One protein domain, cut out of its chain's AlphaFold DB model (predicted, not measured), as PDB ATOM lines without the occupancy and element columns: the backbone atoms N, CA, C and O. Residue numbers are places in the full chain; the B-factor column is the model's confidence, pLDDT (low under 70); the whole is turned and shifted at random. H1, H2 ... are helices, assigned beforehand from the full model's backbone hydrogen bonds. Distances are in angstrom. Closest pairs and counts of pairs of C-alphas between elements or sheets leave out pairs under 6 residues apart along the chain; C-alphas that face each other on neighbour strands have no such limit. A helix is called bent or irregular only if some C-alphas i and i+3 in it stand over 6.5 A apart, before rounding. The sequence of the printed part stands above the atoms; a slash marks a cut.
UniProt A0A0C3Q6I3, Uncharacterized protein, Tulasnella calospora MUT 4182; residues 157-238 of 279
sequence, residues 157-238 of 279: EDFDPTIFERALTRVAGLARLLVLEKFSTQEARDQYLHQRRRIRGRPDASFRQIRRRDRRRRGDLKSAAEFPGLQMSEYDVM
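AT A GLANCE: This is residues 157 to 238 of the 279 residues of an uncharacterized protein of Tulasnella calospora MUT 4182 (UniProt A0A0C3Q6I3). A loose cluster of three helices, the longest helix H3 with H1 and H2 on one side of it, runs on into an open tail that folds back past H3 and carries three short helices, H4, H5 and H6, none of which touches another helix. Residues 217 to 223 and 232 to 238 stick out free. The printed part has 82 residues with six named helices, H1 to H6 in order along the chain, and no named strand; its class is all helix. It is only just compact, close to loose, with a radius of gyration of the C-alphas of 14.1 A, and its C-alphas span 36 by 33 by 19 A.

IN THESE COORDINATES: H3, residues 186 to 199, is the longest helix at 20.1 A, from C-alpha 186 at (28.759, 26.740, 46.208) to C-alpha 199 at (40.710, 11.899, 52.591). Before it come H2, residues 175 to 182, 11.6 A long, and H1, residues 161 to 165, 8.0 A long. H1 begins with C-alpha 161 at (27.957, 8.378, 45.799); it is neither bent nor irregular, but only just: C-alphas 161 and 164 are 6.2 A apart. After H3 follow H4, residues 207 to 211, 7.0 A, H5, residues 221 to 225, 5.9 A, and H6, residues 234 to 238, 7.0 A, which ends with C-alpha 238 at (25.207, 34.502, 26.179).

HOW THE PARTS SIT: H3 is near H2, their closest C-alphas 8.3 A apart. H3 and H1 are close but not clearly touching, and their closest C-alphas, those of Glu 165 and Leu 193, are 6.4 A apart. H1 and H2 touch, with the closest C-alphas, those of Phe 164 and Val 179, 5.6 A apart. H4 is apart from H3, and H5 is apart from H4. H6 is apart from H5 and also from H1, H2, H3 and H4. In H3 and H5 every O i to N i+4 pair is within hydrogen-bond range. The count is 3 of 4 in H2 and 0 of 1 in H1, H4 and H6, where O i to N i+3 pairs within range number 2 of 2, 1 of 2 and 1 of 2.

THE WHOLE: The two C-alphas farthest apart are those of Asp 158 and Arg 218, at 40.7 A. The printed part has no cut. The link from H2 to H3 is tight, the other links between the helices are short, and no link is long. Mean pLDDT of the printed part is 70.7; residue 184, residues 205 to 218 and residues 223 to 238 are under 70, and H6 has a mean of 43.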
ATOM      1  N   GLU A 157      19.271   4.535  46.938       88.62
ATOM      2  CA  GLU A 157      20.286   3.485  47.084       88.62
ATOM      3  C   GLU A 157      20.948   3.077  45.760       88.62
ATOM      4  O   GLU A 157      22.107   2.674  45.765       88.62
ATOM      5  N   ASP A 158      20.271   3.286  44.628       88.06
ATOM      6  CA  ASP A 158      20.766   2.886  43.305       88.06
ATOM      7  C   ASP A 158      21.852   3.830  42.748       88.06
ATOM      8  O   ASP A 158      22.461   3.562  41.711       88.06
ATOM      9  N   PHE A 159      22.108   4.967  43.407       85.94
ATOM     10  CA  PHE A 159      23.036   5.980  42.909       85.94
ATOM     11  C   PHE A 159      24.438   5.839  43.498       85.94
ATOM     12  O   PHE A 159      24.632   5.888  44.712       85.94
ATOM     13  N   ASP A 160      25.442   5.816  42.618       88.00
ATOM     14  CA  ASP A 160      26.846   5.900  43.016       88.00
ATOM     15  C   ASP A 160      27.129   7.231  43.760       88.00
ATOM     16  O   ASP A 160      26.998   8.313  43.164       88.00
ATOM     17  N   PRO A 161      27.597   7.191  45.026       86.38
ATOM     18  CA  PRO A 161      27.957   8.378  45.799       86.38
ATOM     19  C   PRO A 161      29.010   9.286  45.140       86.38
ATOM     20  O   PRO A 161      29.136  10.457  45.518       86.38
ATOM     21  N   THR A 162      29.771   8.809  44.148       87.06
ATOM     22  CA  THR A 162      30.724   9.654  43.407       87.06
ATOM     23  C   THR A 162      30.041  10.758  42.593       87.06
ATOM     24  O   THR A 162      30.691  11.751  42.253       87.06
ATOM     25  N   ILE A 163      28.731  10.655  42.328       88.56
ATOM     26  CA  ILE A 163      27.957  11.689  41.624       88.56
ATOM     27  C   ILE A 163      28.096  13.072  42.273       88.56
ATOM     28  O   ILE A 163      28.222  14.078  41.574       88.56
ATOM     29  N   PHE A 164      28.166  13.125  43.606       86.38
ATOM     30  CA  PHE A 164      28.275  14.368  44.374       86.38
ATOM     31  C   PHE A 164      29.603  15.099  44.141       86.38
ATOM     32  O   PHE A 164      29.688  16.315  44.322       86.38
ATOM     33  N   GLU A 165      30.633  14.377  43.700       84.56
ATOM     34  CA  GLU A 165      31.970  14.912  43.438       84.56
ATOM     35  C   GLU A 165      32.122  15.445  42.003       84.56
ATOM     36  O   GLU A 165      32.999  16.269  41.728       84.56
ATOM     37  N   ARG A 166      31.262  15.008  41.073       82.19
ATOM     38  CA  ARG A 166      31.298  15.437  39.667       82.19
ATOM     39  C   ARG A 166      30.861  16.887  39.549       82.19
ATOM     40  O   ARG A 166      29.906  17.293  40.200       82.19
ATOM     41  N   ALA A 167      31.536  17.674  38.711       74.69
ATOM     42  CA  ALA A 167      31.118  19.047  38.417       74.69
ATOM     43  C   ALA A 167      29.669  19.082  37.896       74.69
ATOM     44  O   ALA A 167      29.319  18.244  37.068       74.69
ATOM     45  N   LEU A 168      28.856  20.059  38.327       75.00
ATOM     46  CA  LEU A 168      27.445  20.188  37.917       75.00
ATOM     47  C   LEU A 168      27.270  20.213  36.392       75.00
ATOM     48  O   LEU A 168      26.350  19.597  35.863       75.00
ATOM     49  N   THR A 169      28.209  20.843  35.685       73.00
ATOM     50  CA  THR A 169      28.240  20.888  34.216       73.00
ATOM     51  C   THR A 169      28.397  19.513  33.565       73.00
ATOM     52  O   THR A 169      27.974  19.328  32.431       73.00
ATOM     53  N   ARG A 170      28.982  18.538  34.274       79.25
ATOM     54  CA  ARG A 170      29.195  17.158  33.807       79.25
ATOM     55  C   ARG A 170      28.114  16.183  34.272       79.25
ATOM     56  O   ARG A 170      28.110  15.038  33.832       79.25
ATOM     57  N   VAL A 171      27.231  16.595  35.182       82.50
ATOM     58  CA  VAL A 171      26.068  15.793  35.580       82.50
ATOM     59  C   VAL A 171      24.955  16.081  34.577       82.50
ATOM     60  O   VAL A 171      24.716  17.242  34.250       82.50
ATOM     61  N   ALA A 172      24.294  15.052  34.057       81.88
ATOM     62  CA  ALA A 172      23.250  15.194  33.046       81.88
ATOM     63  C   ALA A 172      21.863  14.888  33.627       81.88
ATOM     64  O   ALA A 172      21.721  14.021  34.486       81.88
ATOM     65  N   GLY A 173      20.843  15.591  33.131       84.81
ATOM     66  CA  GLY A 173      19.443  15.323  33.460       84.81
ATOM     67  C   GLY A 173      19.086  15.495  34.939       84.81
ATOM     68  O   GLY A 173      19.754  16.224  35.678       84.81
ATOM     69  N   LEU A 174      18.039  14.782  35.371       88.06
ATOM     70  CA  LEU A 174      17.483  14.825  36.733       88.06
ATOM     71  C   LEU A 174      18.502  14.506  37.832       88.06
ATOM     72  O   LEU A 174      18.345  14.963  38.959       88.06
ATOM     73  N   ALA A 175      19.579  13.788  37.508       88.12
ATOM     74  CA  ALA A 175      20.671  13.499  38.432       88.12
ATOM     75  C   ALA A 175      21.318  14.784  38.997       88.12
ATOM     76  O   ALA A 175      21.865  14.778  40.101       88.12
ATOM     77  N   ARG A 176      21.198  15.916  38.283       86.00
ATOM     78  CA  ARG A 176      21.582  17.244  38.787       86.00
ATOM     79  C   ARG A 176      20.851  17.600  40.078       86.00
ATOM     80  O   ARG A 176      21.477  18.142  40.981       86.00
ATOM     81  N   LEU A 177      19.569  17.253  40.192       88.00
ATOM     82  CA  LEU A 177      18.744  17.574  41.357       88.00
ATOM     83  C   LEU A 177      19.296  16.946  42.640       88.00
ATOM     84  O   LEU A 177      19.277  17.599  43.673       88.00
ATOM     85  N   LEU A 178      19.879  15.741  42.574       88.56
ATOM     86  CA  LEU A 178      20.518  15.098  43.733       88.56
ATOM     87  C   LEU A 178      21.692  15.924  44.268       88.56
ATOM     88  O   LEU A 178      21.895  16.047  45.474       88.56
ATOM     89  N   VAL A 179      22.473  16.512  43.362       86.06
ATOM     90  CA  VAL A 179      23.619  17.345  43.731       86.06
ATOM     91  C   VAL A 179      23.158  18.662  44.356       86.06
ATOM     92  O   VAL A 179      23.757  19.102  45.334       86.06
ATOM     93  N   LEU A 180      22.093  19.263  43.823       82.56
ATOM     94  CA  LEU A 180      21.516  20.517  44.326       82.56
ATOM     95  C   LEU A 180      20.762  20.324  45.646       82.56
ATOM     96  O   LEU A 180      20.746  21.225  46.474       82.56
ATOM     97  N   GLU A 181      20.173  19.144  45.857       85.88
ATOM     98  CA  GLU A 181      19.593  18.728  47.138       85.88
ATOM     99  C   GLU A 181      20.654  18.718  48.234       85.88
ATOM    100  O   GLU A 181      20.442  19.253  49.317       85.88
ATOM    101  N   LYS A 182      21.810  18.115  47.938       83.94
ATOM    102  CA  LYS A 182      22.886  17.939  48.912       83.94
ATOM    103  C   LYS A 182      23.660  19.226  49.178       83.94
ATOM    104  O   LYS A 182      24.140  19.426  50.291       83.94
ATOM    105  N   PHE A 183      23.816  20.072  48.162       81.50
ATOM    106  CA  PHE A 183      24.582  21.309  48.256       81.50
ATOM    107  C   PHE A 183      23.739  22.496  47.803       81.50
ATOM    108  O   PHE A 183      23.621  22.772  46.610       81.50
ATOM    109  N   SER A 184      23.195  23.220  48.779       69.56
ATOM    110  CA  SER A 184      22.438  24.451  48.545       69.56
ATOM    111  C   SER A 184      23.329  25.622  48.120       69.56
ATOM    112  O   SER A 184      22.887  26.476  47.356       69.56
ATOM    113  N   THR A 185      24.587  25.657  48.577       72.12
ATOM    114  CA  THR A 185      25.551  26.727  48.278       72.12
ATOM    115  C   THR A 185      26.821  26.199  47.616       72.12
ATOM    116  O   THR A 185      27.214  25.037  47.780       72.12
ATOM    117  N   GLN A 186      27.488  27.072  46.853       70.06
ATOM    118  CA  GLN A 186      28.759  26.740  46.208       70.06
ATOM    119  C   GLN A 186      29.847  26.474  47.254       70.06
ATOM    120  O   GLN A 186      30.649  25.561  47.086       70.06
ATOM    121  N   GLU A 187      29.827  27.216  48.357       72.44
ATOM    122  CA  GLU A 187      30.781  27.101  49.453       72.44
ATOM    123  C   GLU A 187      30.666  25.736  50.141       72.44
ATOM    124  O   GLU A 187      31.678  25.063  50.335       72.44
ATOM    125  N   ALA A 188      29.443  25.277  50.440       78.50
ATOM    126  CA  ALA A 188      29.210  23.955  51.030       78.50
ATOM    127  C   ALA A 188      29.706  22.831  50.108       78.50
ATOM    128  O   ALA A 188      30.300  21.844  50.551       78.50
ATOM    129  N   ARG A 189      29.509  23.000  48.798       79.88
ATOM    130  CA  ARG A 189      30.012  22.069  47.789       79.88
ATOM    131  C   ARG A 189      31.538  22.057  47.728       79.88
ATOM    132  O   ARG A 189      32.135  20.984  47.671       79.88
ATOM    133  N   ASP A 190      32.171  23.224  47.726       78.12
ATOM    134  CA  ASP A 190      33.626  23.334  47.662       78.12
ATOM    135  C   ASP A 190      34.268  22.740  48.922       78.12
ATOM    136  O   ASP A 190      35.202  21.945  48.809       78.12
ATOM    137  N   GLN A 191      33.705  22.998  50.106       84.06
ATOM    138  CA  GLN A 191      34.120  22.364  51.364       84.06
ATOM    139  C   GLN A 191      34.029  20.835  51.295       84.06
ATOM    140  O   GLN A 191      34.989  20.146  51.647       84.06
ATOM    141  N   TYR A 192      32.925  20.293  50.770       84.81
ATOM    142  CA  TYR A 192      32.772  18.852  50.562       84.81
ATOM    143  C   TYR A 192      33.847  18.288  49.621       84.81
ATOM    144  O   TYR A 192      34.459  17.256  49.907       84.81
ATOM    145  N   LEU A 193      34.128  18.972  48.507       83.56
ATOM    146  CA  LEU A 193      35.165  18.555  47.561       83.56
ATOM    147  C   LEU A 193      36.568  18.604  48.185       83.56
ATOM    148  O   LEU A 193      37.353  17.678  47.971       83.56
ATOM    149  N   HIS A 194      36.877  19.641  48.966       84.94
ATOM    150  CA  HIS A 194      38.133  19.756  49.711       84.94
ATOM    151  C   HIS A 194      38.279  18.627  50.737       84.94
ATOM    152  O   HIS A 194      39.303  17.943  50.760       84.94
ATOM    153  N   GLN A 195      37.233  18.340  51.516       85.75
ATOM    154  CA  GLN A 195      37.231  17.231  52.474       85.75
ATOM    155  C   GLN A 195      37.491  15.884  51.780       85.75
ATOM    156  O   GLN A 195      38.342  15.108  52.221       85.75
ATOM    157  N   ARG A 196      36.824  15.616  50.651       85.88
ATOM    158  CA  ARG A 196      37.016  14.377  49.874       85.88
ATOM    159  C   ARG A 196      38.411  14.270  49.253       85.88
ATOM    160  O   ARG A 196      38.942  13.164  49.162       85.88
ATOM    161  N   ARG A 197      39.025  15.387  48.845       83.44
ATOM    162  CA  ARG A 197      40.416  15.418  48.355       83.44
ATOM    163  C   ARG A 197      41.413  15.088  49.458       83.44
ATOM    164  O   ARG A 197      42.271  14.241  49.228       83.44
ATOM    165  N   ARG A 198      41.242  15.682  50.645       86.06
ATOM    166  CA  ARG A 198      42.082  15.419  51.825       86.06
ATOM    167  C   ARG A 198      42.055  13.946  52.224       86.06
ATOM    168  O   ARG A 198      43.113  13.355  52.386       86.06
ATOM    169  N   ILE A 199      40.866  13.336  52.282       85.44
ATOM    170  CA  ILE A 199      40.710  11.899  52.591       85.44
ATOM    171  C   ILE A 199      41.459  11.015  51.579       85.44
ATOM    172  O   ILE A 199      41.977   9.966  51.939       85.44
ATOM    173  N   ARG A 200      41.545  11.437  50.313       85.31
ATOM    174  CA  ARG A 200      42.235  10.696  49.244       85.31
ATOM    175  C   ARG A 200      43.699  11.103  49.045       85.31
ATOM    176  O   ARG A 200      44.281  10.730  48.030       85.31
ATOM    177  N   GLY A 201      44.268  11.918  49.936       83.12
ATOM    178  CA  GLY A 201      45.647  12.403  49.821       83.12
ATOM    179  C   GLY A 201      45.920  13.248  48.569       83.12
ATOM    180  O   GLY A 201      47.062  13.338  48.127       83.12
ATOM    181  N   ARG A 202      44.891  13.850  47.952       80.88
ATOM    182  CA  ARG A 202      45.065  14.728  46.785       80.88
ATOM    183  C   ARG A 202      45.343  16.166  47.226       80.88
ATOM    184  O   ARG A 202      44.664  16.641  48.136       80.88
ATOM    185  N   PRO A 203      46.246  16.889  46.540       77.06
ATOM    186  CA  PRO A 203      46.494  18.294  46.827       77.06
ATOM    187  C   PRO A 203      45.240  19.148  46.589       77.06
ATOM    188  O   PRO A 203      44.416  18.878  45.698       77.06
ATOM    189  N   ASP A 204      45.103  20.194  47.399       70.06
ATOM    190  CA  ASP A 204      44.016  21.156  47.272       70.06
ATOM    191  C   ASP A 204      44.073  21.889  45.928       70.06
ATOM    192  O   ASP A 204      45.129  22.082  45.318       70.06
ATOM    193  N   ALA A 205      42.901  22.282  45.428       64.81
ATOM    194  CA  ALA A 205      42.836  23.131  44.246       64.81
ATOM    195  C   ALA A 205      43.504  24.483  44.551       64.81
ATOM    196  O   ALA A 205      43.300  25.049  45.624       64.81
ATOM    197  N   SER A 206      44.295  25.012  43.612       58.78
ATOM    198  CA  SER A 206      45.010  26.273  43.840       58.78
ATOM    199  C   SER A 206      44.038  27.424  44.147       58.78
ATOM    200  O   SER A 206      43.079  27.659  43.406       58.78
ATOM    201  N   PHE A 207      44.327  28.208  45.193       53.28
ATOM    202  CA  PHE A 207      43.556  29.400  45.587       53.28
ATOM    203  C   PHE A 207      43.357  30.417  44.439       53.28
ATOM    204  O   PHE A 207      42.386  31.176  44.431       53.28
ATOM    205  N   ARG A 208      44.230  30.414  43.417       47.69
ATOM    206  CA  ARG A 208      44.099  31.257  42.211       47.69
ATOM    207  C   ARG A 208      42.911  30.882  41.315       47.69
ATOM    208  O   ARG A 208      42.385  31.763  40.639       47.69
ATOM    209  N   GLN A 209      42.474  29.620  41.295       49.69
ATOM    210  CA  GLN A 209      41.306  29.196  40.505       49.69
ATOM    211  C   GLN A 209      39.976  29.614  41.150       49.69
ATOM    212  O   GLN A 209      39.008  29.850  40.430       49.69
ATOM    213  N   ILE A 210      39.945  29.771  42.478       50.50
ATOM    214  CA  ILE A 210      38.753  30.174  43.241       50.50
ATOM    215  C   ILE A 210      38.402  31.644  42.944       50.50
ATOM    216  O   ILE A 210      37.268  31.948  42.583       50.50
ATOM    217  N   ARG A 211      39.396  32.549  42.943       47.31
ATOM    218  CA  ARG A 211      39.185  33.992  42.686       47.31
ATOM    219  C   ARG A 211      38.712  34.343  41.267       47.31
ATOM    220  O   ARG A 211      38.126  35.401  41.077       47.31
ATOM    221  N   ARG A 212      38.949  33.495  40.256       47.06
ATOM    222  CA  ARG A 212      38.511  33.769  38.866       47.06
ATOM    223  C   ARG A 212      37.025  33.482  38.617       47.06
ATOM    224  O   ARG A 212      36.510  33.922  37.591       47.06
ATOM    225  N   ARG A 213      36.346  32.754  39.512       49.22
ATOM    226  CA  ARG A 213      34.924  32.385  39.361       49.22
ATOM    227  C   ARG A 213      33.948  33.442  39.863       49.22
ATOM    228  O   ARG A 213      32.784  33.397  39.481       49.22
ATOM    229  N   ASP A 214      34.421  34.416  40.632       48.19
ATOM    230  CA  ASP A 214      33.574  35.401  41.302       48.19
ATOM    231  C   ASP A 214      33.388  36.686  40.481       48.19
ATOM    232  O   ASP A 214      33.460  37.806  40.975       48.19
ATOM    233  N   ARG A 215      33.114  36.535  39.178       53.84
ATOM    234  CA  ARG A 215      32.601  37.641  38.348       53.84
ATOM    235  C   ARG A 215      31.098  37.855  38.575       53.84
ATOM    236  O   ARG A 215      30.375  38.201  37.643       53.84
ATOM    237  N   ARG A 216      30.602  37.607  39.789       57.50
ATOM    238  CA  ARG A 216      29.228  37.961  40.147       57.50
ATOM    239  C   ARG A 216      29.169  39.477  40.237       57.50
ATOM    240  O   ARG A 216      29.989  40.101  40.910       57.50
ATOM    241  N   ARG A 217      28.229  40.089  39.519       62.28
ATOM    242  CA  ARG A 217      27.992  41.524  39.672       62.28
ATOM    243  C   ARG A 217      27.462  41.747  41.085       62.28
ATOM    244  O   ARG A 217      26.514  41.089  41.508       62.28
ATOM    245  N   ARG A 218      28.108  42.643  41.832       65.69
ATOM    246  CA  ARG A 218      27.694  42.995  43.193       65.69
ATOM    247  C   ARG A 218      26.231  43.451  43.158       65.69
ATOM    248  O   ARG A 218      25.908  44.354  42.399       65.69
ATOM    249  N   GLY A 219      25.378  42.823  43.968       70.50
ATOM    250  CA  GLY A 219      23.953  43.161  44.063       70.50
ATOM    251  C   GLY A 219      23.020  42.377  43.135       70.50
ATOM    252  O   GLY A 219      21.815  42.573  43.216       70.50
ATOM    253  N   ASP A 220      23.525  41.469  42.296       79.38
ATOM    254  CA  ASP A 220      22.684  40.657  41.413       79.38
ATOM    255  C   ASP A 220      22.033  39.470  42.148       79.38
ATOM    256  O   ASP A 220      22.619  38.403  42.337       79.38
ATOM    257  N   LEU A 221      20.781  39.664  42.555       76.81
ATOM    258  CA  LEU A 221      19.944  38.666  43.213       76.81
ATOM    259  C   LEU A 221      19.595  37.496  42.291       76.81
ATOM    260  O   LEU A 221      19.309  36.408  42.788       76.81
ATOM    261  N   LYS A 222      19.611  37.691  40.966       71.62
ATOM    262  CA  LYS A 222      19.298  36.621  40.017       71.62
ATOM    263  C   LYS A 222      20.409  35.574  40.009       71.62
ATOM    264  O   LYS A 222      20.125  34.409  40.261       71.62
ATOM    265  N   SER A 223      21.668  35.990  39.872       63.12
ATOM    266  CA  SER A 223      22.808  35.066  39.964       63.12
ATOM    267  C   SER A 223      23.083  34.541  41.379       63.12
ATOM    268  O   SER A 223      23.709  33.492  41.520       63.12
ATOM    269  N   ALA A 224      22.613  35.230  42.426       55.28
ATOM    270  CA  ALA A 224      22.678  34.737  43.803       55.28
ATOM    271  C   ALA A 224      21.616  33.661  44.113       55.28
ATOM    272  O   ALA A 224      21.884  32.748  44.892       55.28
ATOM    273  N   ALA A 225      20.423  33.766  43.515       52.66
ATOM    274  CA  ALA A 225      19.330  32.803  43.678       52.66
ATOM    275  C   ALA A 225      19.392  31.635  42.673       52.66
ATOM    276  O   ALA A 225      18.801  30.579  42.910       52.66
ATOM    277  N   GLU A 226      20.071  31.816  41.538       55.47
ATOM    278  CA  GLU A 226      20.280  30.781  40.528       55.47
ATOM    279  C   GLU A 226      21.471  29.892  40.914       55.47
ATOM    280  O   GLU A 226      22.587  30.358  41.140       55.47
ATOM    281  N   PHE A 227      21.222  28.583  41.011       54.94
ATOM    282  CA  PHE A 227      22.214  27.590  41.419       54.94
ATOM    283  C   PHE A 227      23.523  27.743  40.620       54.94
ATOM    284  O   PHE A 227      23.508  27.611  39.389       54.94
ATOM    285  N   PRO A 228      24.665  27.983  41.290       44.78
ATOM    286  CA  PRO A 228      25.925  28.288  40.624       44.78
ATOM    287  C   PRO A 228      26.328  27.201  39.617       44.78
ATOM    288  O   PRO A 228      26.599  26.057  39.979       44.78
ATOM    289  N   GLY A 229      26.382  27.561  38.332       47.22
ATOM    290  CA  GLY A 229      26.827  26.669  37.254       47.22
ATOM    291  C   GLY A 229      25.726  25.896  36.521       47.22
ATOM    292  O   GLY A 229      26.053  25.115  35.626       47.22
ATOM    293  N   LEU A 230      24.447  26.116  36.843       49.72
ATOM    294  CA  LEU A 230      23.334  25.650  36.016       49.72
ATOM    295  C   LEU A 230      22.977  26.705  34.971       49.72
ATOM    296  O   LEU A 230      22.241  27.650  35.229       49.72
ATOM    297  N   GLN A 231      23.521  26.530  33.772       51.91
ATOM    298  CA  GLN A 231      23.154  27.331  32.611       51.91
ATOM    299  C   GLN A 231      21.711  27.004  32.201       51.91
ATOM    300  O   GLN A 231      21.381  25.848  31.938       51.91
ATOM    301  N   MET A 232      20.854  28.026  32.198       46.72
ATOM    302  CA  MET A 232      19.410  27.916  31.962       46.72
ATOM    303  C   MET A 232      19.049  27.594  30.496       46.72
ATOM    304  O   MET A 232      17.960  27.092  30.243       46.72
ATOM    305  N   SER A 233      19.941  27.836  29.537       44.91
ATOM    306  CA  SER A 233      19.836  27.472  28.113       44.91
ATOM    307  C   SER A 233      21.081  27.992  27.381       44.91
ATOM    308  O   SER A 233      21.729  28.892  27.910       44.91
ATOM    309  N   GLU A 234      21.404  27.509  26.171       35.81
ATOM    310  CA  GLU A 234      22.462  28.103  25.316       35.81
ATOM    311  C   GLU A 234      22.273  29.619  25.101       35.81
ATOM    312  O   GLU A 234      23.251  30.361  25.039       35.81
ATOM    313  N   TYR A 235      21.023  30.099  25.083       38.97
ATOM    314  CA  TYR A 235      20.700  31.525  24.982       38.97
ATOM    315  C   TYR A 235      20.941  32.299  26.294       38.97
ATOM    316  O   TYR A 235      21.460  33.413  26.246       38.97
ATOM    317  N   ASP A 236      20.655  31.713  27.466       46.94
ATOM    318  CA  ASP A 236      20.990  32.316  28.772       46.94
ATOM    319  C   ASP A 236      22.502  32.329  29.047       46.94
ATOM    320  O   ASP A 236      22.972  33.149  29.836       46.94
ATOM    321  N   VAL A 237      23.287  31.456  28.395       48.12
ATOM    322  CA  VAL A 237      24.759  31.489  28.503       48.12
ATOM    323  C   VAL A 237      25.327  32.787  27.931       48.12
ATOM    324  O   VAL A 237      26.317  33.301  28.451       48.12
ATOM    325  N   MET A 238      24.702  33.325  26.882       46.56
ATOM    326  CA  MET A 238      25.207  34.502  26.179       46.56
ATOM    327  C   MET A 238      24.656  35.820  26.742       46.56
ATOM    328  O   MET A 238      25.297  36.858  26.590       46.56
TER     329      MET A 238